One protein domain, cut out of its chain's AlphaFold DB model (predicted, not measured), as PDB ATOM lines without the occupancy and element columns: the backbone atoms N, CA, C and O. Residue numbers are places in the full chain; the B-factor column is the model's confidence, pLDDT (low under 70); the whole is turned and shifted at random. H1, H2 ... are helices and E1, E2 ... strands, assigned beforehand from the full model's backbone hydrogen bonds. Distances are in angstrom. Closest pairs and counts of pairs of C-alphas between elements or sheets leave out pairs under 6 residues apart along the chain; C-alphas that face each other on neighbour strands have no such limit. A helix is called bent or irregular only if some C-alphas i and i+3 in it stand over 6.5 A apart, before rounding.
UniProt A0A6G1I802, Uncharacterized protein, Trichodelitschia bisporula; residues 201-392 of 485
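This is residues 201 to 392 of the 485 residues of an uncharacterized protein of Trichodelitschia bisporula (UniProt A0A6G1I802). A twisted sheet of six strands forms a wall, with H6 packed over one of its faces and H5 and H8 packing on H6; H2 and H3 lie beyond the sheet on that same side, toward its E1 and E2 end, and H1 lies off the N-terminal end of E1. After E6, a tail without named elements, residues 354 to 392, winds away past the E5 and E6 end of the sheet. The printed part has 192 residues, with eight named helices and six named strands in the order H1 E1 E2 H2 H3 E3 H4 H5 E4 H6 E5 H7 H8 E6; the sheet runs E1 E2 E3 E4 E5 E6 and is mixed. The class is mixed, helices and strands, with under half of the residues in named elements. The whole is compact, with a radius of gyration of the C-alphas of 16.7 A and spans of 47 by 39 by 38 A.

H1, residues 201 to 205, begins at C-alpha 201 (-103.979, 53.866, 47.245). E1 is residues 210 to 214, 13.3 A long, and E2 residues 219 to 223, 13.6 A. H2 is residues 229 to 232 and H3 residues 234 to 241, 10.4 A. E3 is residues 247 to 251, 10.4 A, followed by H4, residues 253 to 256, and H5, residues 263 to 268, 8.7 A. E4, residues 271 to 276, measures 12.4 A. H6, residues 289 to 299, is the longest helix at 15.6 A and begins at C-alpha 289 (-86.335, 41.333, 47.907). E5 is residues 310 to 314, 13.6 A. H7 is residues 317 to 320; it is irregular, but only just, with C-alphas 317 and 320 6.7 A apart. H8 is residues 329 to 335, 9.9 A. E6, residues 350 to 353, 10.2 A, ends at C-alpha 353 (-91.678, 26.341, 46.662).

E1 and E2 form an antiparallel hairpin at 167 degrees, with N 212 and O 221 at 2.9 A. From E2 onward neighbours are parallel: E2 and E3 have N 222 and O 249 at 2.9 A, E3 and E4 have N 275 and O 250 at 2.8 A, E4 and E5 have N 276 and O 313 at 2.7 A, and E5 and E6 have N 351 and O 310 at 2.8 A. Four strand-helix-strand units, parallel neighbour strands with helices between, have right-handed crossovers: E2, H2 H3, E3; E3, H4 H5, E4; E4, H6, E5; and E5, H7 H8, E6. H6 is on the sheet at a height of 10.0 A, over E5, and runs along the strands at 10 degrees to E5 on the local plane. H5 touches H6, Ser 263 and Ala 294 being their closest C-alphas at 4.1 A, at a steep tilt of 42 degrees, the same way. H8 touches H6, closest at the C-alphas of Phe 289 and Ala 329, 4.6 A. H8 also touches H7, closest at the C-alphas of Trp 320 and Arg 331, 6.2 A. H4 only grazes the sheet, with residues 253 to 256; H8, only just on it with 5 pairs of C-alphas within 10 A, only grazes it too. H3 is close to but not clearly touching H5, and H1 is close to but not clearly touching H2, with the C-alphas of Arg 205 and Cys 232 closest at 6.1 A. H1, H3, H5, H6 and H8 have every O i to N i+4 pair within hydrogen-bond range; H2, H4 and H7 are too short for one.

The C-alphas of Gly 240 and Trp 392 are the two farthest apart, 50.6 A. The printed part has no cut. The links from E4 to H6 and from H8 to E6 are long; in the latter, residues 343 to 344 pair antiparallel with residues 347 to 348. The mean pLDDT of the printed part is 70.2, and 68 residues are under 70, among them residues 201 to 208 and 355 to 392.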
ATOM      1  N   ILE A 201    -104.387  54.024  45.839       49.34
ATOM      2  CA  ILE A 201    -103.979  53.866  47.245       49.34
ATOM      3  C   ILE A 201    -105.210  53.610  48.134       49.34
ATOM      4  O   ILE A 201    -105.103  52.936  49.156       49.34
ATOM      5  N   SER A 202    -106.405  54.070  47.742       49.09
ATOM      6  CA  SER A 202    -107.629  53.888  48.539       49.09
ATOM      7  C   SER A 202    -108.177  52.451  48.524       49.09
ATOM      8  O   SER A 202    -108.709  51.990  49.537       49.09
ATOM      9  N   THR A 203    -108.015  51.706  47.426       54.25
ATOM     10  CA  THR A 203    -108.476  50.307  47.318       54.25
ATOM     11  C   THR A 203    -107.667  49.373  48.212       54.25
ATOM     12  O   THR A 203    -108.227  48.561  48.940       54.25
ATOM     13  N   ASN A 204    -106.351  49.562  48.273       58.44
ATOM     14  CA  ASN A 204    -105.488  48.737  49.118       58.44
ATOM     15  C   ASN A 204    -105.712  49.031  50.614       58.44
ATOM     16  O   ASN A 204    -105.699  48.111  51.430       58.44
ATOM     17  N   ARG A 205    -106.033  50.287  50.970       60.59
ATOM     18  CA  ARG A 205    -106.426  50.709  52.333       60.59
ATOM     19  C   ARG A 205    -107.755  50.132  52.815       60.59
ATOM     20  O   ARG A 205    -107.958  50.011  54.019       60.59
ATOM     21  N   SER A 206    -108.651  49.798  51.889       61.81
ATOM     22  CA  SER A 206    -109.950  49.177  52.181       61.81
ATOM     23  C   SER A 206    -109.909  47.646  52.111       61.81
ATOM     24  O   SER A 206    -110.946  46.990  52.227       61.81
ATOM     25  N   SER A 207    -108.713  47.063  51.978       67.44
ATOM     26  CA  SER A 207    -108.527  45.615  51.980       67.44
ATOM     27  C   SER A 207    -109.089  44.979  53.246       67.44
ATOM     28  O   SER A 207    -108.779  45.375  54.372       67.44
ATOM     29  N   THR A 208    -109.896  43.940  53.056       68.44
ATOM     30  CA  THR A 208    -110.461  43.169  54.164       68.44
ATOM     31  C   THR A 208    -109.466  42.110  54.619       68.44
ATOM     32  O   THR A 208    -109.232  41.116  53.930       68.44
ATOM     33  N   VAL A 209    -108.900  42.299  55.812       74.75
ATOM     34  CA  VAL A 209    -108.072  41.281  56.465       74.75
ATOM     35  C   VAL A 209    -108.978  40.207  57.058       74.75
ATOM     36  O   VAL A 209    -109.810  40.486  57.921       74.75
ATOM     37  N   THR A 210    -108.811  38.966  56.609       75.62
ATOM     38  CA  THR A 210    -109.655  37.835  57.000       75.62
ATOM     39  C   THR A 210    -108.863  36.832  57.830       75.62
ATOM     40  O   THR A 210    -107.818  36.334  57.407       75.62
ATOM     41  N   LEU A 211    -109.386  36.501  59.011       77.94
ATOM     42  CA  LEU A 211    -108.862  35.446  59.873       77.94
ATOM     43  C   LEU A 211    -109.753  34.208  59.782       77.94
ATOM     44  O   LEU A 211    -110.908  34.233  60.205       77.94
ATOM     45  N   PHE A 212    -109.185  33.100  59.321       76.44
ATOM     46  CA  PHE A 212    -109.821  31.793  59.424       76.44
ATOM     47  C   PHE A 212    -109.310  31.059  60.650       76.44
ATOM     48  O   PHE A 212    -108.102  30.905  60.830       76.44
ATOM     49  N   HIS A 213    -110.232  30.571  61.477       75.19
ATOM     50  CA  HIS A 213    -109.907  29.856  62.702       75.19
ATOM     51  C   HIS A 213    -110.669  28.535  62.793       75.19
ATOM     52  O   HIS A 213    -111.899  28.498  62.768       75.19
ATOM     53  N   ARG A 214    -109.919  27.445  62.954       64.06
ATOM     54  CA  ARG A 214    -110.427  26.148  63.396       64.06
ATOM     55  C   ARG A 214    -110.200  26.003  64.886       64.06
ATOM     56  O   ARG A 214    -109.150  25.520  65.309       64.06
ATOM     57  N   ALA A 215    -111.189  26.426  65.669       67.25
ATOM     58  CA  ALA A 215    -111.127  26.379  67.128       67.25
ATOM     59  C   ALA A 215    -110.891  24.956  67.664       67.25
ATOM     60  O   ALA A 215    -110.192  24.778  68.653       67.25
ATOM     61  N   ASP A 216    -111.413  23.945  66.973       57.00
ATOM     62  CA  ASP A 216    -111.262  22.534  67.329       57.00
ATOM     63  C   ASP A 216    -109.836  21.991  67.129       57.00
ATOM     64  O   ASP A 216    -109.476  20.976  67.720       57.00
ATOM     65  N   GLN A 217    -109.016  22.669  66.324       60.94
ATOM     66  CA  GLN A 217    -107.626  22.288  66.050       60.94
ATOM     67  C   GLN A 217    -106.602  23.320  66.529       60.94
ATOM     68  O   GLN A 217    -105.402  23.093  66.397       60.94
ATOM     69  N   GLY A 218    -107.059  24.474  67.021       67.38
ATOM     70  CA  GLY A 218    -106.195  25.620  67.302       67.38
ATOM     71  C   GLY A 218    -105.462  26.152  66.063       67.38
ATOM     72  O   GLY A 218    -104.409  26.771  66.198       67.38
ATOM     73  N   THR A 219    -105.983  25.899  64.857       69.00
ATOM     74  CA  THR A 219    -105.329  26.265  63.590       69.00
ATOM     75  C   THR A 219    -105.866  27.581  63.063       69.00
ATOM     76  O   THR A 219    -107.080  27.757  62.946       69.00
ATOM     77  N   GLN A 220    -104.961  28.485  62.688       77.69
ATOM     78  CA  GLN A 220    -105.316  29.806  62.181       77.69
ATOM     79  C   GLN A 220    -104.590  30.146  60.886       77.69
ATOM     80  O   GLN A 220    -103.399  29.861  60.736       77.69
ATOM     81  N   MET A 221    -105.309  30.778  59.963       82.88
ATOM     82  CA  MET A 221    -104.758  31.328  58.730       82.88
ATOM     83  C   MET A 221    -105.176  32.782  58.581       82.88
ATOM     84  O   MET A 221    -106.350  33.107  58.754       82.88
ATOM     85  N   LEU A 222    -104.215  33.636  58.248       84.00
ATOM     86  CA  LEU A 222    -104.449  35.052  58.018       84.00
ATOM     87  C   LEU A 222    -104.310  35.375  56.530       84.00
ATOM     88  O   LEU A 222    -103.273  35.096  55.922       84.00
ATOM     89  N   PHE A 223    -105.343  35.995  55.972       84.50
ATOM     90  CA  PHE A 223    -105.354  36.513  54.610       84.50
ATOM     91  C   PHE A 223    -105.454  38.023  54.666       84.50
ATOM     92  O   PHE A 223    -106.414  38.574  55.199       84.50
ATOM     93  N   THR A 224    -104.433  38.693  54.155       82.00
ATOM     94  CA  THR A 224    -104.316  40.148  54.243       82.00
ATOM     95  C   THR A 224    -104.748  40.847  52.964       82.00
ATOM     96  O   THR A 224    -104.855  42.069  52.977       82.00
ATOM     97  N   ALA A 225    -104.985  40.104  51.874       81.06
ATOM     98  CA  ALA A 225    -105.202  40.674  50.548       81.06
ATOM     99  C   ALA A 225    -104.125  41.739  50.245       81.06
ATOM    100  O   ALA A 225    -102.934  41.507  50.489       81.06
ATOM    101  N   ASP A 226    -104.552  42.916  49.799       77.88
ATOM    102  CA  ASP A 226    -103.700  44.056  49.477       77.88
ATOM    103  C   ASP A 226    -103.516  45.052  50.631       77.88
ATOM    104  O   ASP A 226    -103.056  46.172  50.418       77.88
ATOM    105  N   ALA A 227    -103.838  44.658  51.867       73.94
ATOM    106  CA  ALA A 227    -103.737  45.545  53.019       73.94
ATOM    107  C   ALA A 227    -102.283  45.970  53.279       73.94
ATOM    108  O   ALA A 227    -101.395  45.126  53.417       73.94
ATOM    109  N   TYR A 228    -102.048  47.274  53.427       74.19
ATOM    110  CA  TYR A 228    -100.781  47.808  53.932       74.19
ATOM    111  C   TYR A 228    -100.800  47.831  55.458       74.19
ATOM    112  O   TYR A 228    -101.725  48.378  56.051       74.19
ATOM    113  N   ASP A 229     -99.775  47.306  56.132       66.62
ATOM    114  CA  ASP A 229     -99.770  47.320  57.598       66.62
ATOM    115  C   ASP A 229     -99.645  48.737  58.182       66.62
ATOM    116  O   ASP A 229    -100.282  49.029  59.185       66.62
ATOM    117  N   CYS A 230     -98.908  49.648  57.539       63.72
ATOM    118  CA  CYS A 230     -98.777  51.032  58.006       63.72
ATOM    119  C   CYS A 230    -100.095  51.829  57.955       63.72
ATOM    120  O   CYS A 230    -100.285  52.749  58.754       63.72
ATOM    121  N   GLU A 231    -101.002  51.475  57.042       63.25
ATOM    122  CA  GLU A 231    -102.261  52.194  56.817       63.25
ATOM    123  C   GLU A 231    -103.454  51.469  57.448       63.25
ATOM    124  O   GLU A 231    -104.304  52.113  58.059       63.25
ATOM    125  N   CYS A 232    -103.491  50.138  57.364       67.00
ATOM    126  CA  CYS A 232    -104.544  49.300  57.941       67.00
ATOM    127  C   CYS A 232    -104.254  48.870  59.394       67.00
ATOM    128  O   CYS A 232    -105.112  48.254  60.019       67.00
ATOM    129  N   ASP A 233    -103.061  49.164  59.928       72.56
ATOM    130  CA  ASP A 233    -102.605  48.811  61.284       72.56
ATOM    131  C   ASP A 233    -102.852  47.325  61.626       72.56
ATOM    132  O   ASP A 233    -103.452  46.962  62.646       72.56
ATOM    133  N   ILE A 234    -102.430  46.442  60.710       76.25
ATOM    134  CA  ILE A 234    -102.730  45.001  60.745       76.25
ATOM    135  C   ILE A 234    -102.166  44.381  62.030       76.25
ATOM    136  O   ILE A 234    -102.882  43.662  62.732       76.25
ATOM    137  N   ARG A 235    -100.914  44.698  62.386       77.56
ATOM    138  CA  ARG A 235    -100.242  44.254  63.622       77.56
ATOM    139  C   ARG A 235    -101.061  44.539  64.871       77.56
ATOM    140  O   ARG A 235    -101.283  43.632  65.678       77.56
ATOM    141  N   ARG A 236    -101.486  45.791  65.065       72.25
ATOM    142  CA  ARG A 236    -102.204  46.183  66.284       72.25
ATOM    143  C   ARG A 236    -103.636  45.686  66.273       72.25
ATOM    144  O   ARG A 236    -104.135  45.316  67.330       72.25
ATOM    145  N   THR A 237    -104.266  45.606  65.105       72.50
ATOM    146  CA  THR A 237    -105.594  45.004  64.955       72.50
ATOM    147  C   THR A 237    -105.562  43.537  65.372       72.50
ATOM    148  O   THR A 237    -106.324  43.113  66.238       72.50
ATOM    149  N   ILE A 238    -104.606  42.764  64.864       72.88
ATOM    150  CA  ILE A 238    -104.406  41.373  65.277       72.88
ATOM    151  C   ILE A 238    -104.133  41.271  66.774       72.88
ATOM    152  O   ILE A 238    -104.768  40.470  67.461       72.88
ATOM    153  N   PHE A 239    -103.219  42.087  67.296       72.00
ATOM    154  CA  PHE A 239    -102.873  42.065  68.712       72.00
ATOM    155  C   PHE A 239    -104.076  42.389  69.604       72.00
ATOM    156  O   PHE A 239    -104.321  41.695  70.590       72.00
ATOM    157  N   GLY A 240    -104.830  43.430  69.249       64.88
ATOM    158  CA  GLY A 240    -106.005  43.874  69.977       64.88
ATOM    159  C   GLY A 240    -107.120  42.839  69.927       64.88
ATOM    160  O   GLY A 240    -107.709  42.534  70.958       64.88
ATOM    161  N   PHE A 241    -107.417  42.263  68.766       65.75
ATOM    162  CA  PHE A 241    -108.633  41.467  68.562       65.75
ATOM    163  C   PHE A 241    -108.430  39.950  68.584       65.75
ATOM    164  O   PHE A 241    -109.419  39.223  68.620       65.75
ATOM    165  N   THR A 242    -107.191  39.452  68.618       65.12
ATOM    166  CA  THR A 242    -106.920  38.007  68.611       65.12
ATOM    167  C   THR A 242    -106.073  37.570  69.803       65.12
ATOM    168  O   THR A 242    -105.168  38.272  70.263       65.12
ATOM    169  N   ASP A 243    -106.356  36.365  70.298       57.94
ATOM    170  CA  ASP A 243    -105.605  35.773  71.404       57.94
ATOM    171  C   ASP A 243    -104.283  35.119  70.975       57.94
ATOM    172  O   ASP A 243    -103.474  34.756  71.830       57.94
ATOM    173  N   ALA A 244    -104.040  34.987  69.670       57.88
ATOM    174  CA  ALA A 244    -103.154  33.965  69.137       57.88
ATOM    175  C   ALA A 244    -101.812  34.514  68.613       57.88
ATOM    176  O   ALA A 244    -101.789  35.314  67.683       57.88
ATOM    177  N   PRO A 245    -100.674  34.028  69.140       55.62
ATOM    178  CA  PRO A 245     -99.343  34.412  68.667       55.62
ATOM    179  C   PRO A 245     -98.814  33.548  67.504       55.62
ATOM    180  O   PRO A 245     -97.639  33.664  67.152       55.62
ATOM    181  N   LYS A 246     -99.608  32.613  66.957       65.50
ATOM    182  CA  LYS A 246     -99.125  31.628  65.976       65.50
ATOM    183  C   LYS A 246    -100.151  31.344  64.886       65.50
ATOM    184  O   LYS A 246    -101.181  30.727  65.144       65.50
ATOM    185  N   TYR A 247     -99.803  31.714  63.662       77.62
ATOM    186  CA  TYR A 247    -100.536  31.334  62.463       77.62
ATOM    187  C   TYR A 247     -99.909  30.081  61.853       77.62
ATOM    188  O   TYR A 247     -98.693  29.895  61.868       77.62
ATOM    189  N   ILE A 248    -100.729  29.199  61.292       77.38
ATOM    190  CA  ILE A 248    -100.220  28.118  60.444       77.38
ATOM    191  C   ILE A 248     -99.944  28.659  59.043       77.38
ATOM    192  O   ILE A 248     -98.921  28.313  58.462       77.38
ATOM    193  N   GLY A 249    -100.800  29.552  58.538       83.38
ATOM    194  CA  GLY A 249    -100.657  30.169  57.221       83.38
ATOM    195  C   GLY A 249    -100.805  31.688  57.256       83.38
ATOM    196  O   GLY A 249    -101.663  32.208  57.967       83.38
ATOM    197  N   LEU A 250     -99.996  32.382  56.463       88.62
ATOM    198  CA  LEU A 250    -100.105  33.816  56.206       88.62
ATOM    199  C   LEU A 250     -99.994  34.072  54.705       88.62
ATOM    200  O   LEU A 250     -98.943  33.808  54.120       88.62
ATOM    201  N   GLN A 251    -101.037  34.623  54.089       88.50
ATOM    202  CA  GLN A 251    -100.872  35.327  52.818       88.50
ATOM    203  C   GLN A 251    -100.072  36.594  53.089       88.50
ATOM    204  O   GLN A 251    -100.442  37.370  53.969       88.50
ATOM    205  N   ILE A 252     -98.967  36.796  52.370       88.44
ATOM    206  CA  ILE A 252     -98.173  38.001  52.586       88.44
ATOM    207  C   ILE A 252     -98.969  39.238  52.136       88.44
ATOM    208  O   ILE A 252     -99.624  39.195  51.090       88.44
ATOM    209  N   PRO A 253     -98.884  40.347  52.883       86.50
ATOM    210  CA  PRO A 253     -99.513  41.606  52.507       86.50
ATOM    211  C   PRO A 253     -99.105  42.100  51.116       86.50
ATOM    212  O   PRO A 253     -97.912  42.138  50.799       86.50
ATOM    213  N   HIS A 254    -100.094  42.502  50.312       86.50
ATOM    214  CA  HIS A 254     -99.940  43.209  49.035       86.50
ATOM    215  C   HIS A 254     -98.873  42.622  48.104       86.50
ATOM    216  O   HIS A 254     -97.945  43.307  47.654       86.50
ATOM    217  N   HIS A 255     -98.950  41.306  47.890       87.31
ATOM    218  CA  HIS A 255     -98.020  40.540  47.053       87.31
ATOM    219  C   HIS A 255     -96.537  40.659  47.479       87.31
ATOM    220  O   HIS A 255     -95.637  40.224  46.761       87.31
ATOM    221  N   GLY A 256     -96.253  41.237  48.648       86.88
ATOM    222  CA  GLY A 256     -94.914  41.501  49.154       86.88
ATOM    223  C   GLY A 256     -94.250  42.775  48.637       86.88
ATOM    224  O   GLY A 256     -93.039  42.760  48.414       86.88
ATOM    225  N   SER A 257     -94.995  43.870  48.471       83.69
ATOM    226  CA  SER A 257     -94.429  45.179  48.100       83.69
ATOM    227  C   SER A 257     -93.536  45.803  49.194       83.69
ATOM    228  O   SER A 257     -93.582  45.384  50.353       83.69
ATOM    229  N   GLU A 258     -92.751  46.835  48.852       67.56
ATOM    230  CA  GLU A 258     -91.859  47.546  49.796       67.56
ATOM    231  C   GLU A 258     -92.613  48.312  50.887       67.56
ATOM    232  O   GLU A 258     -92.088  48.511  51.979       67.56
ATOM    233  N   VAL A 259     -93.847  48.731  50.602       60.34
ATOM    234  CA  VAL A 259     -94.634  49.612  51.480       60.34
ATOM    235  C   VAL A 259     -95.339  48.842  52.599       60.34
ATOM    236  O   VAL A 259     -95.988  49.432  53.456       60.34
ATOM    237  N   THR A 260     -95.249  47.512  52.585       64.50
ATOM    238  CA  THR A 260     -96.247  46.690  53.264       64.50
ATOM    239  C   THR A 260     -95.856  46.299  54.678       64.50
ATOM    240  O   THR A 260     -96.687  46.462  55.559       64.50
ATOM    241  N   VAL A 261     -94.642  45.781  54.914       71.31
ATOM    242  CA  VAL A 261     -94.273  45.125  56.185       71.31
ATOM    243  C   VAL A 261     -92.756  44.968  56.356       71.31
ATOM    244  O   VAL A 261     -92.035  44.689  55.400       71.31
ATOM    245  N   ASP A 262     -92.265  45.097  57.588       76.88
ATOM    246  CA  ASP A 262     -90.860  44.897  57.958       76.88
ATOM    247  C   ASP A 262     -90.652  43.574  58.724       76.88
ATOM    248  O   ASP A 262     -91.566  42.766  58.889       76.88
ATOM    249  N   SER A 263     -89.434  43.299  59.203       78.31
ATOM    250  CA  SER A 263     -89.195  42.062  59.962       78.31
ATOM    251  C   SER A 263     -89.960  42.036  61.286       78.31
ATOM    252  O   SER A 263     -90.330  40.958  61.745       78.31
ATOM    253  N   THR A 264     -90.238  43.196  61.892       76.00
ATOM    254  CA  THR A 264     -90.984  43.261  63.157       76.00
ATOM    255  C   THR A 264     -92.455  42.877  62.976       76.00
ATOM    256  O   THR A 264     -93.016  42.207  63.851       76.00
ATOM    257  N   PHE A 265     -93.048  43.169  61.811       83.06
ATOM    258  CA  PHE A 265     -94.327  42.587  61.397       83.06
ATOM    259  C   PHE A 265     -94.288  41.060  61.440       83.06
ATOM    260  O   PHE A 265     -95.067  40.459  62.173       83.06
ATOM    261  N   TYR A 266     -93.361  40.422  60.724       84.69
ATOM    262  CA  TYR A 266     -93.316  38.957  60.623       84.69
ATOM    263  C   TYR A 266     -92.886  38.258  61.921       84.69
ATOM    264  O   TYR A 266     -93.179  37.080  62.131       84.69
ATOM    265  N   GLU A 267     -92.222  38.973  62.829       79.81
ATOM    266  CA  GLU A 267     -91.965  38.488  64.185       79.81
ATOM    267  C   GLU A 267     -93.235  38.430  65.043       79.81
ATOM    268  O   GLU A 267     -93.363  37.505  65.860       79.81
ATOM    269  N   THR A 268     -94.136  39.399  64.838       75.56
ATOM    270  CA  THR A 268     -95.420  39.566  65.536       75.56
ATOM    271  C   THR A 268     -96.497  38.662  64.935       75.56
ATOM    272  O   THR A 268     -97.098  37.852  65.634       75.56
ATOM    273  N   VAL A 269     -96.701  38.757  63.621       80.75
ATOM    274  CA  VAL A 269     -97.672  37.998  62.826       80.75
ATOM    275  C   VAL A 269     -96.933  36.856  62.132       80.75
ATOM    276  O   VAL A 269     -96.727  36.839  60.918       80.75
ATOM    277  N   ARG A 270     -96.436  35.913  62.934       84.94
ATOM    278  CA  ARG A 270     -95.613  34.812  62.425       84.94
ATOM    279  C   ARG A 270     -96.466  33.645  61.967       84.94
ATOM    280  O   ARG A 270     -97.344  33.198  62.708       84.94
ATOM    281  N   ALA A 271     -96.125  33.101  60.804       87.19
ATOM    282  CA  ALA A 271     -96.725  31.884  60.290       87.19
ATOM    283  C   ALA A 271     -95.706  30.758  60.111       87.19
ATOM    284  O   ALA A 271     -94.510  30.993  59.952       87.19
ATOM    285  N   GLU A 272     -96.181  29.516  60.130       86.56
ATOM    286  CA  GLU A 272     -95.372  28.365  59.715       86.56
ATOM    287  C   GLU A 272     -95.233  28.266  58.185       86.56
ATOM    288  O   GLU A 272     -94.229  27.756  57.676       86.56
ATOM    289  N   VAL A 273     -96.243  28.763  57.469       86.25
ATOM    290  CA  VAL A 273     -96.347  28.778  56.012       86.25
ATOM    291  C   VAL A 273     -96.677  30.189  55.530       86.25
ATOM    292  O   VAL A 273     -97.638  30.800  55.990       86.25
ATOM    293  N   TYR A 274     -95.907  30.684  54.570       89.81
ATOM    294  CA  TYR A 274     -96.100  31.973  53.914       89.81
ATOM    295  C   TYR A 274     -96.566  31.744  52.476       89.81
ATOM    296  O   TYR A 274     -95.929  31.001  51.728       89.81
ATOM    297  N   LEU A 275     -97.668  32.377  52.085       88.62
ATOM    298  CA  LEU A 275     -98.210  32.334  50.732       88.62
ATOM    299  C   LEU A 275     -97.863  33.646  50.026       88.62
ATOM    300  O   LEU A 275     -98.307  34.723  50.422       88.62
ATOM    301  N   ILE A 276     -97.037  33.539  48.995       88.12
ATOM    302  CA  ILE A 276     -96.522  34.629  48.175       88.12
ATOM    303  C   ILE A 276     -97.324  34.636  46.878       88.12
ATOM    304  O   ILE A 276     -96.926  34.054  45.868       88.12
ATOM    305  N   CYS A 277     -98.489  35.272  46.924       85.81
ATOM    306  CA  CYS A 277     -99.300  35.459  45.732       85.81
ATOM    307  C   CYS A 277     -98.700  36.613  44.931       85.81
ATOM    308  O   CYS A 277     -98.996  37.749  45.257       85.81
ATOM    309  N   ALA A 278     -97.799  36.382  43.980       83.25
ATOM    310  CA  ALA A 278     -97.113  37.465  43.274       83.25
ATOM    311  C   ALA A 278     -96.564  37.008  41.918       83.25
ATOM    312  O   ALA A 278     -96.237  35.836  41.739       83.25
ATOM    313  N   ASP A 279     -96.419  37.953  40.989       83.25
ATOM    314  CA  ASP A 279     -95.745  37.763  39.704       83.25
ATOM    315  C   ASP A 279     -94.610  38.788  39.574       83.25
ATOM    316  O   ASP A 279     -94.848  40.001  39.553       83.25
ATOM    317  N   HIS A 280     -93.376  38.288  39.469       80.94
ATOM    318  CA  HIS A 280     -92.182  39.123  39.368       80.94
ATOM    319  C   HIS A 280     -92.118  39.904  38.046       80.94
ATOM    320  O   HIS A 280     -91.484  40.957  37.984       80.94
ATOM    321  N   ASN A 281     -92.826  39.445  37.008       72.81
ATOM    322  CA  ASN A 281     -92.933  40.137  35.724       72.81
ATOM    323  C   ASN A 281     -93.873  41.362  35.775       72.81
ATOM    324  O   ASN A 281     -93.930  42.167  34.847       72.81
ATOM    325  N   ASN A 282     -94.622  41.552  36.863       70.94
ATOM    326  CA  ASN A 282     -95.480  42.724  36.996       70.94
ATOM    327  C   ASN A 282     -94.643  44.019  37.122       70.94
ATOM    328  O   ASN A 282     -93.510  44.014  37.607       70.94
ATOM    329  N   VAL A 283     -95.216  45.161  36.728       71.12
ATOM    330  CA  VAL A 283     -94.628  46.510  36.837       71.12
ATOM    331  C   VAL A 283     -94.096  46.775  38.250       71.12
ATOM    332  O   VAL A 283     -93.026  47.363  38.413       71.12
ATOM    333  N   SER A 284     -94.806  46.273  39.262       72.75
ATOM    334  CA  SER A 284     -94.462  46.426  40.677       72.75
ATOM    335  C   SER A 284     -93.362  45.483  41.178       72.75
ATOM    336  O   SER A 284     -92.944  45.658  42.319       72.75
ATOM    337  N   GLN A 285     -92.879  44.528  40.369       80.19
ATOM    338  CA  GLN A 285     -91.771  43.602  40.680       80.19
ATOM    339  C   GLN A 285     -91.910  42.903  42.040       80.19
ATOM    340  O   GLN A 285     -90.976  42.850  42.843       80.19
ATOM    341  N   ASN A 286     -93.110  42.400  42.321       86.88
ATOM    342  CA  ASN A 286     -93.423  41.738  43.581       86.88
ATOM    343  C   ASN A 286     -93.137  40.218  43.498       86.88
ATOM    344  O   ASN A 286     -93.280  39.633  42.427       86.88
ATOM    345  N   PRO A 287     -92.754  39.558  44.607       89.69
ATOM    346  CA  PRO A 287     -92.431  40.153  45.890       89.69
ATOM    347  C   PRO A 287     -91.098  40.888  45.794       89.69
ATOM    348  O   PRO A 287     -90.208  40.533  45.017       89.69
ATOM    349  N   ARG A 288     -90.948  41.900  46.634       89.25
ATOM    350  CA  ARG A 288     -89.711  42.660  46.746       89.25
ATOM    351  C   ARG A 288     -88.699  41.877  47.567       89.25
ATOM    352  O   ARG A 288     -89.048  41.197  48.534       89.25
ATOM    353  N   PHE A 289     -87.425  42.006  47.204       90.06
ATOM    354  CA  PHE A 289     -86.335  41.333  47.907       90.06
ATOM    355  C   PHE A 289     -86.302  41.688  49.402       90.06
ATOM    356  O   PHE A 289     -86.139  40.813  50.252       90.06
ATOM    357  N   SER A 290     -86.553  42.956  49.737       89.06
ATOM    358  CA  SER A 290     -86.660  43.446  51.116       89.06
ATOM    359  C   SER A 290     -87.723  42.703  51.932       89.06
ATOM    360  O   SER A 290     -87.458  42.349  53.083       89.06
ATOM    361  N   THR A 291     -88.880  42.400  51.339       90.31
ATOM    362  CA  THR A 291     -89.957  41.646  51.991       90.31
ATOM    363  C   THR A 291     -89.549  40.198  52.244       90.31
ATOM    364  O   THR A 291     -89.733  39.698  53.353       90.31
ATOM    365  N   LEU A 292     -88.926  39.531  51.268       91.38
ATOM    366  CA  LEU A 292     -88.413  38.168  51.462       91.38
ATOM    367  C   LEU A 292     -87.357  38.118  52.574       91.38
ATOM    368  O   LEU A 292     -87.399  37.250  53.447       91.38
ATOM    369  N   VAL A 293     -86.449  39.096  52.598       91.88
ATOM    370  CA  VAL A 293     -85.454  39.251  53.665       91.88
ATOM    371  C   VAL A 293     -86.121  39.513  55.017       91.88
ATOM    372  O   VAL A 293     -85.665  38.977  56.025       91.88
ATOM    373  N   ALA A 294     -87.182  40.319  55.073       89.44
ATOM    374  CA  ALA A 294     -87.929  40.580  56.301       89.44
ATOM    375  C   ALA A 294     -88.555  39.300  56.873       89.44
ATOM    376  O   ALA A 294     -88.428  39.055  58.076       89.44
ATOM    377  N   ILE A 295     -89.137  38.456  56.012       91.00
ATOM    378  CA  ILE A 295     -89.634  37.132  56.403       91.00
ATOM    379  C   ILE A 295     -88.471  36.303  56.949       91.00
ATOM    380  O   ILE A 295     -88.500  35.948  58.122       91.00
ATOM    381  N   VAL A 296     -87.409  36.064  56.169       90.88
ATOM    382  CA  VAL A 296     -86.273  35.209  56.584       90.88
ATOM    383  C   VAL A 296     -85.614  35.693  57.880       90.88
ATOM    384  O   VAL A 296     -85.307  34.885  58.758       90.88
ATOM    385  N   LYS A 297     -85.447  37.008  58.064       89.50
ATOM    386  CA  LYS A 297     -84.941  37.588  59.321       89.50
ATOM    387  C   LYS A 297     -85.773  37.161  60.528       89.50
ATOM    388  O   LYS A 297     -85.190  36.826  61.556       89.50
ATOM    389  N   SER A 298     -87.100  37.133  60.394       85.44
ATOM    390  CA  SER A 298     -88.002  36.720  61.476       85.44
ATOM    391  C   SER A 298     -87.891  35.227  61.827       85.44
ATOM    392  O   SER A 298     -88.205  34.838  62.956       85.44
ATOM    393  N   LEU A 299     -87.399  34.401  60.891       86.50
ATOM    394  CA  LEU A 299     -87.245  32.946  61.032       86.50
ATOM    395  C   LEU A 299     -85.899  32.535  61.641       86.50
ATOM    396  O   LEU A 299     -85.773  31.439  62.187       86.50
ATOM    397  N   LYS A 300     -84.881  33.398  61.558       78.50
ATOM    398  CA  LYS A 300     -83.509  33.060  61.948       78.50
ATOM    399  C   LYS A 300     -83.420  32.601  63.408       78.50
ATOM    400  O   LYS A 300     -83.855  33.298  64.322       78.50
ATOM    401  N   GLY A 301     -82.796  31.440  63.622       75.44
ATOM    402  CA  GLY A 301     -82.625  30.848  64.955       75.44
ATOM    403  C   GLY A 301     -83.919  30.291  65.553       75.44
ATOM    404  O   GLY A 301     -83.982  30.060  66.760       75.44
ATOM    405  N   ARG A 302     -84.956  30.096  64.734       78.19
ATOM    406  CA  ARG A 302     -86.237  29.531  65.154       78.19
ATOM    407  C   ARG A 302     -86.526  28.249  64.386       78.19
ATOM    408  O   ARG A 302     -86.095  28.070  63.255       78.19
ATOM    409  N   THR A 303     -87.311  27.385  65.007       72.31
ATOM    410  CA  THR A 303     -87.851  26.168  64.401       72.31
ATOM    411  C   THR A 303     -89.371  26.197  64.489       72.31
ATOM    412  O   THR A 303     -89.945  26.820  65.392       72.31
ATOM    413  N   ARG A 304     -90.044  25.547  63.536       76.06
ATOM    414  CA  ARG A 304     -91.490  25.322  63.637       76.06
ATOM    415  C   ARG A 304     -91.807  24.408  64.808       76.06
ATOM    416  O   ARG A 304     -90.961  23.630  65.249       76.06
ATOM    417  N   SER A 305     -93.065  24.431  65.241       72.12
ATOM    418  CA  SER A 305     -93.555  23.559  66.316       72.12
ATOM    419  C   SER A 305     -93.374  22.072  65.975       72.12
ATOM    420  O   SER A 305     -93.153  21.255  66.860       72.12
ATOM    421  N   SER A 306     -93.413  21.734  64.683       69.56
ATOM    422  CA  SER A 306     -93.192  20.388  64.143       69.56
ATOM    423  C   SER A 306     -91.717  19.998  63.962       69.56
ATOM    424  O   SER A 306     -91.437  18.889  63.513       69.56
ATOM    425  N   GLY A 307     -90.769  20.905  64.226       76.31
ATOM    426  CA  GLY A 307     -89.343  20.703  63.934       76.31
ATOM    427  C   GLY A 307     -88.976  20.762  62.443       76.31
ATOM    428  O   GLY A 307     -87.811  20.599  62.099       76.31
ATOM    429  N   GLN A 308     -89.946  21.007  61.560       79.94
ATOM    430  CA  GLN A 308     -89.734  21.154  60.118       79.94
ATOM    431  C   GLN A 308     -89.275  22.582  59.749       79.94
ATOM    432  O   GLN A 308     -89.505  23.515  60.526       79.94
ATOM    433  N   PRO A 309     -88.682  22.785  58.556       81.31
ATOM    434  CA  PRO A 309     -88.449  24.116  57.990       81.31
ATOM    435  C   PRO A 309     -89.746  24.916  57.809       81.31
ATOM    436  O   PRO A 309     -90.813  24.364  57.497       81.31
ATOM    437  N   PHE A 310     -89.642  26.236  57.966       87.62
ATOM    438  CA  PHE A 310     -90.651  27.198  57.501       87.62
ATOM    439  C   PHE A 310     -90.812  27.116  55.987       87.62
ATOM    440  O   PHE A 310     -89.864  26.786  55.287       87.62
ATOM    441  N   ARG A 311     -92.007  27.393  55.464       86.81
ATOM    442  CA  ARG A 311     -92.278  27.212  54.030       86.81
ATOM    443  C   ARG A 311     -92.790  28.489  53.396       86.81
ATOM    444  O   ARG A 311     -93.670  29.133  53.958       86.81
ATOM    445  N   MET A 312     -92.278  28.817  52.219       88.31
ATOM    446  CA  MET A 312     -92.774  29.899  51.373       88.31
ATOM    447  C   MET A 312     -93.295  29.301  50.070       88.31
ATOM    448  O   MET A 312     -92.547  28.609  49.390       88.31
ATOM    449  N   PHE A 313     -94.552  29.552  49.718       85.44
ATOM    450  CA  PHE A 313     -95.156  29.083  48.468       85.44
ATOM    451  C   PHE A 313     -95.429  30.265  47.552       85.44
ATOM    452  O   PHE A 313     -96.190  31.155  47.919       85.44
ATOM    453  N   CYS A 314     -94.835  30.269  46.363       82.00
ATOM    454  CA  CYS A 314     -95.093  31.278  45.342       82.00
ATOM    455  C   CYS A 314     -96.254  30.837  44.445       82.00
ATOM    456  O   CYS A 314     -96.330  29.672  44.064       82.00
ATOM    457  N   SER A 315     -97.150  31.753  44.079       78.44
ATOM    458  CA  SER A 315     -98.294  31.442  43.205       78.44
ATOM    459  C   SER A 315     -97.987  31.522  41.708       78.44
ATOM    460  O   SER A 315     -98.866  31.253  40.897       78.44
ATOM    461  N   SER A 316     -96.775  31.921  41.319       76.62
ATOM    462  CA  SER A 316     -96.391  32.088  39.916       76.62
ATOM    463  C   SER A 316     -95.073  31.389  39.620       76.62
ATOM    464  O   SER A 316     -94.094  31.544  40.352       76.62
ATOM    465  N   SER A 317     -95.018  30.665  38.504       71.81
ATOM    466  CA  SER A 317     -93.775  30.121  37.951       71.81
ATOM    467  C   SER A 317     -92.816  31.217  37.484       71.81
ATOM    468  O   SER A 317     -91.599  31.025  37.489       71.81
ATOM    469  N   ARG A 318     -93.349  32.399  37.143       77.06
ATOM    470  CA  ARG A 318     -92.574  33.562  36.685       77.06
ATOM    471  C   ARG A 318     -91.781  34.245  37.789       77.06
ATOM    472  O   ARG A 318     -90.970  35.123  37.519       77.06
ATOM    473  N   ILE A 319     -91.960  33.818  39.037       78.69
ATOM    474  CA  ILE A 319     -91.228  34.351  40.187       78.69
ATOM    475  C   ILE A 319     -89.702  34.208  40.048       78.69
ATOM    476  O   ILE A 319     -88.952  34.921  40.711       78.69
ATOM    477  N   TRP A 320     -89.247  33.290  39.187       76.00
ATOM    478  CA  TRP A 320     -87.842  33.005  38.883       76.00
ATOM    479  C   TRP A 320     -87.262  33.775  37.704       76.00
ATOM    480  O   TRP A 320     -86.042  33.745  37.518       76.00
ATOM    481  N   GLU A 321     -88.106  34.399  36.887       78.38
ATOM    482  CA  GLU A 321     -87.662  35.062  35.667       78.38
ATOM    483  C   GLU A 321     -86.738  36.234  36.029       78.38
ATOM    484  O   GLU A 321     -87.072  37.087  36.850       78.38
ATOM    485  N   GLU A 322     -85.539  36.244  35.443       73.12
ATOM    486  CA  GLU A 322     -84.606  37.369  35.517       73.12
ATOM    487  C   GLU A 322     -84.783  38.198  34.238       73.12
ATOM    488  O   GLU A 322     -84.659  37.671  33.132       73.12
ATOM    489  N   TYR A 323     -85.050  39.493  34.387       72.75
ATOM    490  CA  TYR A 323     -85.028  40.456  33.285       72.75
ATOM    491  C   TYR A 323     -83.741  41.295  33.369       72.75
ATOM    492  O   TYR A 323     -83.204  41.441  34.469       72.75
ATOM    493  N   PRO A 324     -83.242  41.874  32.255       71.50
ATOM    494  CA  PRO A 324     -81.942  42.561  32.202       71.50
ATOM    495  C   PRO A 324     -81.679  43.595  33.312       71.50
ATOM    496  O   PRO A 324     -80.541  43.724  33.744       71.50
ATOM    497  N   ASP A 325     -82.730  44.238  33.835       77.50
ATOM    498  CA  ASP A 325     -82.655  45.218  34.930       77.50
ATOM    499  C   ASP A 325     -83.514  44.839  36.153       77.50
ATOM    500  O   ASP A 325     -83.762  45.667  37.031       77.50
ATOM    501  N   ARG A 326     -84.045  43.609  36.197       76.38
ATOM    502  CA  ARG A 326     -84.957  43.142  37.256       76.38
ATOM    503  C   ARG A 326     -84.596  41.708  37.645       76.38
ATOM    504  O   ARG A 326     -85.111  40.757  37.047       76.38
ATOM    505  N   PRO A 327     -83.651  41.533  38.584       83.00
ATOM    506  CA  PRO A 327     -83.313  40.210  39.080       83.00
ATOM    507  C   PRO A 327     -84.464  39.652  39.919       83.00
ATOM    508  O   PRO A 327     -85.024  40.352  40.764       83.00
ATOM    509  N   SER A 328     -84.764  38.365  39.731       87.50
ATOM    510  CA  SER A 328     -85.732  37.649  40.564       87.50
ATOM    511  C   SER A 328     -85.355  37.761  42.040       87.50
ATOM    512  O   SER A 328     -84.317  37.251  42.468       87.50
ATOM    513  N   ALA A 329     -86.243  38.357  42.838       89.50
ATOM    514  CA  ALA A 329     -86.057  38.502  44.281       89.50
ATOM    515  C   ALA A 329     -85.896  37.142  44.985       89.50
ATOM    516  O   ALA A 329     -85.106  37.003  45.918       89.50
ATOM    517  N   VAL A 330     -86.617  36.114  44.519       88.06
ATOM    518  CA  VAL A 330     -86.500  34.743  45.039       88.06
ATOM    519  C   VAL A 330     -85.130  34.158  44.707       88.06
ATOM    520  O   VAL A 330     -84.468  33.585  45.574       88.06
ATOM    521  N   ARG A 331     -84.662  34.334  43.468       86.75
ATOM    522  CA  ARG A 331     -83.345  33.844  43.051       86.75
ATOM    523  C   ARG A 331     -82.217  34.572  43.775       86.75
ATOM    524  O   ARG A 331     -81.253  33.926  44.183       86.75
ATOM    525  N   GLU A 332     -82.349  35.878  43.973       90.06
ATOM    526  CA  GLU A 332     -81.424  36.689  44.762       90.06
ATOM    527  C   GLU A 332     -81.361  36.202  46.217       90.06
ATOM    528  O   GLU A 332     -80.269  35.988  46.745       90.06
ATOM    529  N   LEU A 333     -82.510  35.924  46.843       89.81
ATOM    530  CA  LEU A 333     -82.584  35.386  48.206       89.81
ATOM    531  C   LEU A 333     -81.840  34.058  48.338       89.81
ATOM    532  O   LEU A 333     -81.041  33.888  49.258       89.81
ATOM    533  N   LEU A 334     -82.068  33.134  47.408       87.75
ATOM    534  CA  LEU A 334     -81.498  31.786  47.464       87.75
ATOM    535  C   LEU A 334     -80.014  31.739  47.081       87.75
ATOM    536  O   LEU A 334     -79.295  30.851  47.536       87.75
ATOM    537  N   LYS A 335     -79.535  32.695  46.275       87.50
ATOM    538  CA  LYS A 335     -78.104  32.874  45.975       87.50
ATOM    539  C   LYS A 335     -77.366  33.674  47.055       87.50
ATOM    540  O   LYS A 335     -76.141  33.631  47.097       87.50
ATOM    541  N   SER A 336     -78.078  34.411  47.907       89.50
ATOM    542  CA  SER A 336     -77.473  35.278  48.917       89.50
ATOM    543  C   SER A 336     -76.697  34.481  49.962       89.50
ATOM    544  O   SER A 336     -77.265  33.645  50.659       89.50
ATOM    545  N   ASP A 337     -75.427  34.811  50.189       88.12
ATOM    546  CA  ASP A 337     -74.639  34.166  51.249       88.12
ATOM    547  C   ASP A 337     -75.185  34.398  52.655       88.12
ATOM    548  O   ASP A 337     -74.986  33.573  53.545       88.12
ATOM    549  N   ARG A 338     -75.880  35.519  52.850       88.94
ATOM    550  CA  ARG A 338     -76.425  35.908  54.149       88.94
ATOM    551  C   ARG A 338     -77.823  35.354  54.396       88.94
ATOM    552  O   ARG A 338     -78.172  35.145  55.558       88.94
ATOM    553  N   TRP A 339     -78.620  35.211  53.340       89.50
ATOM    554  CA  TRP A 339     -80.057  34.964  53.461       89.50
ATOM    555  C   TRP A 339     -80.514  33.623  52.916       89.50
ATOM    556  O   TRP A 339     -81.657  33.292  53.186       89.50
ATOM    557  N   LYS A 340     -79.667  32.864  52.210       87.56
ATOM    558  CA  LYS A 340     -80.007  31.520  51.728       87.56
ATOM    559  C   LYS A 340     -80.387  30.568  52.873       87.56
ATOM    560  O   LYS A 340     -79.916  30.764  54.000       87.56
ATOM    561  N   PRO A 341     -81.154  29.499  52.583       85.75
ATOM    562  CA  PRO A 341     -81.504  28.501  53.581       85.75
ATOM    563  C   PRO A 341     -80.255  27.924  54.243       85.75
ATOM    564  O   PRO A 341     -79.323  27.475  53.566       85.75
ATOM    565  N   THR A 342     -80.228  27.932  55.570       82.06
ATOM    566  CA  THR A 342     -79.115  27.408  56.361       82.06
ATOM    567  C   THR A 342     -79.484  26.049  56.935       82.06
ATOM    568  O   THR A 342     -80.484  25.894  57.635       82.06
ATOM    569  N   LYS A 343     -78.641  25.043  56.679       78.38
ATOM    570  CA  LYS A 343     -78.803  23.712  57.264       78.38
ATOM    571  C   LYS A 343     -78.311  23.720  58.713       78.38
ATOM    572  O   LYS A 343     -77.126  23.928  58.965       78.38
ATOM    573  N   THR A 344     -79.210  23.470  59.658       68.62
ATOM    574  CA  THR A 344     -78.886  23.282  61.077       68.62
ATOM    575  C   THR A 344     -79.152  21.822  61.441       68.62
ATOM    576  O   THR A 344     -80.299  21.378  61.504       68.62
ATOM    577  N   GLY A 345     -78.087  21.036  61.627       72.88
ATOM    578  CA  GLY A 345     -78.206  19.582  61.767       72.88
ATOM    579  C   GLY A 345     -78.741  18.935  60.482       72.88
ATOM    580  O   GLY A 345     -78.143  19.083  59.418       72.88
ATOM    581  N   ASN A 346     -79.877  18.236  60.576       70.06
ATOM    582  CA  ASN A 346     -80.526  17.571  59.437       70.06
ATOM    583  C   ASN A 346     -81.634  18.403  58.768       70.06
ATOM    584  O   ASN A 346     -82.227  17.929  57.801       70.06
ATOM    585  N   HIS A 347     -81.907  19.621  59.238       70.62
ATOM    586  CA  HIS A 347     -83.036  20.427  58.764       70.62
ATOM    587  C   HIS A 347     -82.578  21.776  58.206       70.62
ATOM    588  O   HIS A 347     -81.608  22.362  58.689       70.62
ATOM    589  N   LEU A 348     -83.281  22.267  57.184       79.31
ATOM    590  CA  LEU A 348     -83.191  23.661  56.754       79.31
ATOM    591  C   LEU A 348     -83.995  24.545  57.717       79.31
ATOM    592  O   LEU A 348     -84.940  24.080  58.355       79.31
ATOM    593  N   ASP A 349     -83.627  25.816  57.818       83.00
ATOM    594  CA  ASP A 349     -84.425  26.834  58.505       83.00
ATOM    595  C   ASP A 349     -85.703  27.172  57.724       83.00
ATOM    596  O   ASP A 349     -86.777  27.296  58.318       83.00
ATOM    597  N   TYR A 350     -85.625  27.244  56.394       88.44
ATOM    598  CA  TYR A 350     -86.792  27.421  55.536       88.44
ATOM    599  C   TYR A 350     -86.648  26.769  54.150       88.44
ATOM    600  O   TYR A 350     -85.557  26.438  53.691       88.44
ATOM    601  N   GLU A 351     -87.783  26.598  53.477       86.94
ATOM    602  CA  GLU A 351     -87.931  26.077  52.119       86.94
ATOM    603  C   GLU A 351     -88.753  27.058  51.278       86.94
ATOM    604  O   GLU A 351     -89.700  27.678  51.773       86.94
ATOM    605  N   VAL A 352     -88.407  27.179  49.996       83.81
ATOM    606  CA  VAL A 352     -89.167  27.967  49.021       83.81
ATOM    607  C   VAL A 352     -89.673  27.034  47.934       83.81
ATOM    608  O   VAL A 352     -88.898  26.283  47.342       83.81
ATOM    609  N   TYR A 353     -90.972  27.104  47.676       80.12
ATOM    610  CA  TYR A 353     -91.678  26.341  46.662       80.12
ATOM    611  C   TYR A 353     -92.202  27.276  45.602       80.12
ATOM    612  O   TYR A 353     -92.903  28.249  45.895       80.12
ATOM    613  N   CYS A 354     -91.888  26.939  44.365       74.94
ATOM    614  CA  CYS A 354     -92.326  27.683  43.211       74.94
ATOM    615  C   CYS A 354     -92.861  26.696  42.173       74.94
ATOM    616  O   CYS A 354     -92.251  25.645  41.965       74.94
ATOM    617  N   PRO A 355     -93.964  27.031  41.506       66.12
ATOM    618  CA  PRO A 355     -94.485  26.247  40.409       66.12
ATOM    619  C   PRO A 355     -93.500  26.188  39.246       66.12
ATOM    620  O   PRO A 355     -92.848  27.179  38.913       66.12
ATOM    621  N   SER A 356     -93.421  25.028  38.608       59.47
ATOM    622  CA  SER A 356     -92.674  24.848  37.367       59.47
ATOM    623  C   SER A 356     -93.385  25.595  36.237       59.47
ATOM    624  O   SER A 356     -94.616  25.599  36.172       59.47
ATOM    625  N   ALA A 357     -92.634  26.250  35.349       56.09
ATOM    626  CA  ALA A 357     -93.225  26.783  34.125       56.09
ATOM    627  C   ALA A 357     -93.722  25.602  33.271       56.09
ATOM    628  O   ALA A 357     -92.982  24.622  33.138       56.09
ATOM    629  N   PRO A 358     -94.944  25.651  32.716       53.19
ATOM    630  CA  PRO A 358     -95.411  24.599  31.826       53.19
ATOM    631  C   PRO A 358     -94.509  24.533  30.592       53.19
ATOM    632  O   PRO A 358     -94.041  25.557  30.081       53.19
ATOM    633  N   SER A 359     -94.260  23.312  30.130       46.50
ATOM    634  CA  SER A 359     -93.343  23.011  29.022       46.50
ATOM    635  C   SER A 359     -93.748  23.668  27.692       46.50
ATOM    636  O   SER A 359     -92.907  23.865  26.818       46.50
ATOM    637  N   ASP A 360     -95.015  24.066  27.559       49.75
ATOM    638  CA  ASP A 360     -95.604  24.666  26.361       49.75
ATOM    639  C   ASP A 360     -95.591  26.210  26.338       49.75
ATOM    640  O   ASP A 360     -96.005  26.818  25.346       49.75
ATOM    641  N   GLY A 361     -95.138  26.857  27.419       47.81
ATOM    642  CA  GLY A 361     -95.072  28.315  27.552       47.81
ATOM    643  C   GLY A 361     -96.427  29.042  27.572       47.81
ATOM    644  O   GLY A 361     -96.438  30.274  27.499       47.81
ATOM    645  N   LYS A 362     -97.565  28.334  27.656       41.59
ATOM    646  CA  LYS A 362     -98.910  28.914  27.441       41.59
ATOM    647  C   LYS A 362     -99.801  29.026  28.678       41.59
ATOM    648  O   LYS A 362    -100.895  29.576  28.572       41.59
ATOM    649  N   SER A 363     -99.351  28.607  29.857       42.66
ATOM    650  CA  SER A 363    -100.117  28.764  31.102       42.66
ATOM    651  C   SER A 363     -99.340  29.586  32.138       42.66
ATOM    652  O   SER A 363     -98.346  29.134  32.700       42.66
ATOM    653  N   THR A 364     -99.799  30.812  32.398       38.81
ATOM    654  CA  THR A 364     -99.147  31.799  33.283       38.81
ATOM    655  C   THR A 364     -99.687  31.831  34.709       38.81
ATOM    656  O   THR A 364     -99.206  32.620  35.515       38.81
ATOM    657  N   TYR A 365    -100.676  30.999  35.037       40.53
ATOM    658  CA  TYR A 365    -101.283  30.974  36.365       40.53
ATOM    659  C   TYR A 365    -101.010  29.637  37.011       40.53
ATOM    660  O   TYR A 365    -101.445  28.586  36.535       40.53
ATOM    661  N   SER A 366    -100.236  29.673  38.083       37.75
ATOM    662  CA  SER A 366     -99.840  28.460  38.750       37.75
ATOM    663  C   SER A 366    -100.787  28.134  39.894       37.75
ATOM    664  O   SER A 366    -101.138  28.963  40.728       37.75
ATOM    665  N   ARG A 367    -101.184  26.867  39.922       42.16
ATOM    666  CA  ARG A 367    -101.966  26.244  40.982       42.16
ATOM    667  C   ARG A 367    -101.150  26.313  42.278       42.16
ATOM    668  O   ARG A 367    -100.065  25.733  42.336       42.16
ATOM    669  N   VAL A 368    -101.646  26.991  43.316       38.41
ATOM    670  CA  VAL A 368    -101.069  26.870  44.666       38.41
ATOM    671  C   VAL A 368    -101.473  25.499  45.203       38.41
ATOM    672  O   VAL A 368    -102.541  25.305  45.778       38.41
ATOM    673  N   LEU A 369    -100.629  24.514  44.919       38.94
ATOM    674  CA  LEU A 369    -100.800  23.136  45.344       38.94
ATOM    675  C   LEU A 369    -100.392  23.037  46.821       38.94
ATOM    676  O   LEU A 369     -99.217  23.168  47.162       38.94
ATOM    677  N   PHE A 370    -101.336  22.751  47.713       39.06
ATOM    678  CA  PHE A 370    -101.003  22.248  49.047       39.06
ATOM    679  C   PHE A 370    -100.666  20.757  48.946       39.06
ATOM    680  O   PHE A 370    -101.406  19.909  49.437       39.06
ATOM    681  N   ALA A 371     -99.572  20.413  48.263       31.25
ATOM    682  CA  ALA A 371     -99.067  19.050  48.307       31.25
ATOM    683  C   ALA A 371     -98.363  18.804  49.645       31.25
ATOM    684  O   ALA A 371     -97.434  19.520  50.031       31.25
ATOM    685  N   ALA A 372     -98.756  17.733  50.329       28.81
ATOM    686  CA  ALA A 372     -97.860  17.056  51.248       28.81
ATOM    687  C   ALA A 372     -96.685  16.501  50.423       28.81
ATOM    688  O   ALA A 372     -96.837  15.531  49.681       28.81
ATOM    689  N   MET A 373     -95.520  17.150  50.488       33.72
ATOM    690  CA  MET A 373     -94.335  16.635  49.806       33.72
ATOM    691  C   MET A 373     -93.736  15.426  50.531       33.72
ATOM    692  O   MET A 373     -93.745  15.343  51.760       33.72
ATOM    693  N   LYS A 374     -93.138  14.527  49.740       32.19
ATOM    694  CA  LYS A 374     -92.288  13.418  50.192       32.19
ATOM    695  C   LYS A 374     -91.154  13.963  51.090       32.19
ATOM    696  O   LYS A 374     -90.580  14.995  50.739       32.19
ATOM    697  N   PRO A 375     -90.815  13.313  52.220       32.34
ATOM    698  CA  PRO A 375     -89.694  13.738  53.055       32.34
ATOM    699  C   PRO A 375     -88.399  13.807  52.235       32.34
ATOM    700  O   PRO A 375     -88.127  12.931  51.412       32.34
ATOM    701  N   MET A 376     -87.641  14.881  52.455       37.88
ATOM    702  CA  MET A 376     -86.388  15.196  51.768       37.88
ATOM    703  C   MET A 376     -85.376  14.047  51.932       37.88
ATOM    704  O   MET A 376     -85.207  13.542  53.041       37.88
ATOM    705  N   ASP A 377     -84.690  13.650  50.854       40.19
ATOM    706  CA  ASP A 377     -83.521  12.767  50.956       40.19
ATOM    707  C   ASP A 377     -82.367  13.565  51.593       40.19
ATOM    708  O   ASP A 377     -81.887  14.533  50.989       40.19
ATOM    709  N   PRO A 378     -81.899  13.201  52.801       40.53
ATOM    710  CA  PRO A 378     -80.857  13.952  53.495       40.53
ATOM    711  C   PRO A 378     -79.513  13.982  52.750       40.53
ATOM    712  O   PRO A 378     -78.670  14.828  53.077       40.53
ATOM    713  N   ASN A 379     -79.320  13.111  51.753       35.75
ATOM    714  CA  ASN A 379     -78.088  12.984  50.977       35.75
ATOM    715  C   ASN A 379     -78.088  13.788  49.664       35.75
ATOM    716  O   ASN A 379     -77.042  13.876  49.020       35.75
ATOM    717  N   ASN A 380     -79.213  14.393  49.259       36.88
ATOM    718  CA  ASN A 380     -79.297  15.188  48.029       36.88
ATOM    719  C   ASN A 380     -80.285  16.366  48.179       36.88
ATOM    720  O   ASN A 380     -81.443  16.260  47.769       36.88
ATOM    721  N   PRO A 381     -79.854  17.500  48.764       37.62
ATOM    722  CA  PRO A 381     -80.702  18.661  49.015       37.62
ATOM    723  C   PRO A 381     -80.909  19.469  47.724       37.62
ATOM    724  O   PRO A 381     -80.392  20.576  47.576       37.62
ATOM    725  N   LYS A 382     -81.632  18.914  46.751       35.47
ATOM    726  CA  LYS A 382     -82.225  19.706  45.665       35.47
ATOM    727  C   LYS A 382     -83.606  20.195  46.105       35.47
ATOM    728  O   LYS A 382     -84.260  19.532  46.907       35.47
ATOM    729  N   MET A 383     -84.025  21.363  45.602       34.06
ATOM    730  CA  MET A 383     -85.396  21.865  45.771       34.06
ATOM    731  C   MET A 383     -86.388  20.731  45.507       34.06
ATOM    732  O   MET A 383     -86.213  19.986  44.544       34.06
ATOM    733  N   GLY A 384     -87.417  20.600  46.345       39.12
ATOM    734  CA  GLY A 384     -88.547  19.746  46.006       39.12
ATOM    735  C   GLY A 384     -89.194  20.295  44.741       39.12
ATOM    736  O   GLY A 384     -89.904  21.295  44.804       39.12
ATOM    737  N   GLU A 385     -88.900  19.693  43.591       33.28
ATOM    738  CA  GLU A 385     -89.648  19.945  42.365       33.28
ATOM    739  C   GLU A 385     -91.099  19.536  42.610       33.28
ATOM    740  O   GLU A 385     -91.396  18.400  42.993       33.28
ATOM    741  N   MET A 386     -92.012  20.480  42.403       34.81
ATOM    742  CA  MET A 386     -93.432  20.191  42.343       34.81
ATOM    743  C   MET A 386     -93.707  19.697  40.921       34.81
ATOM    744  O   MET A 386     -93.732  20.483  39.974       34.81
ATOM    745  N   TRP A 387     -93.818  18.379  40.756       30.66
ATOM    746  CA  TRP A 387     -94.089  17.766  39.458       30.66
ATOM    747  C   TRP A 387     -95.490  18.185  38.995       30.66
ATOM    748  O   TRP A 387     -96.497  17.767  39.569       30.66
ATOM    749  N   LEU A 388     -95.551  19.031  37.967       32.88
ATOM    750  CA  LEU A 388     -96.733  19.189  37.128       32.88
ATOM    751  C   LEU A 388     -96.652  18.054  36.103       32.88
ATOM    752  O   LEU A 388     -95.929  18.162  35.119       32.88
ATOM    753  N   ASN A 389     -97.286  16.915  36.384       30.58
ATOM    754  CA  ASN A 389     -97.356  15.833  35.401       30.58
ATOM    755  C   ASN A 389     -98.345  16.238  34.300       30.58
ATOM    756  O   ASN A 389     -99.553  16.084  34.467       30.58
ATOM    757  N   ASP A 390     -97.810  16.755  33.193       28.06
ATOM    758  CA  ASP A 390     -98.539  17.130  31.973       28.06
ATOM    759  C   ASP A 390     -98.838  15.931  31.038       28.06
ATOM    760  O   ASP A 390     -99.314  16.121  29.924       28.06
ATOM    761  N   GLU A 391     -98.628  14.684  31.470       29.00
ATOM    762  CA  GLU A 391     -98.910  13.496  30.651       29.00
ATOM    763  C   GLU A 391     -99.754  12.477  31.417       29.00
ATOM    764  O   GLU A 391     -99.191  11.665  32.140       29.00
ATOM    765  N   TRP A 392    -101.084  12.480  31.249       28.77
ATOM    766  CA  TRP A 392    -101.903  11.285  31.509       28.77
ATOM    767  C   TRP A 392    -103.042  11.151  30.490       28.77
ATOM    768  O   TRP A 392    -104.010  11.913  30.481       28.77
TER     769      TRP A 392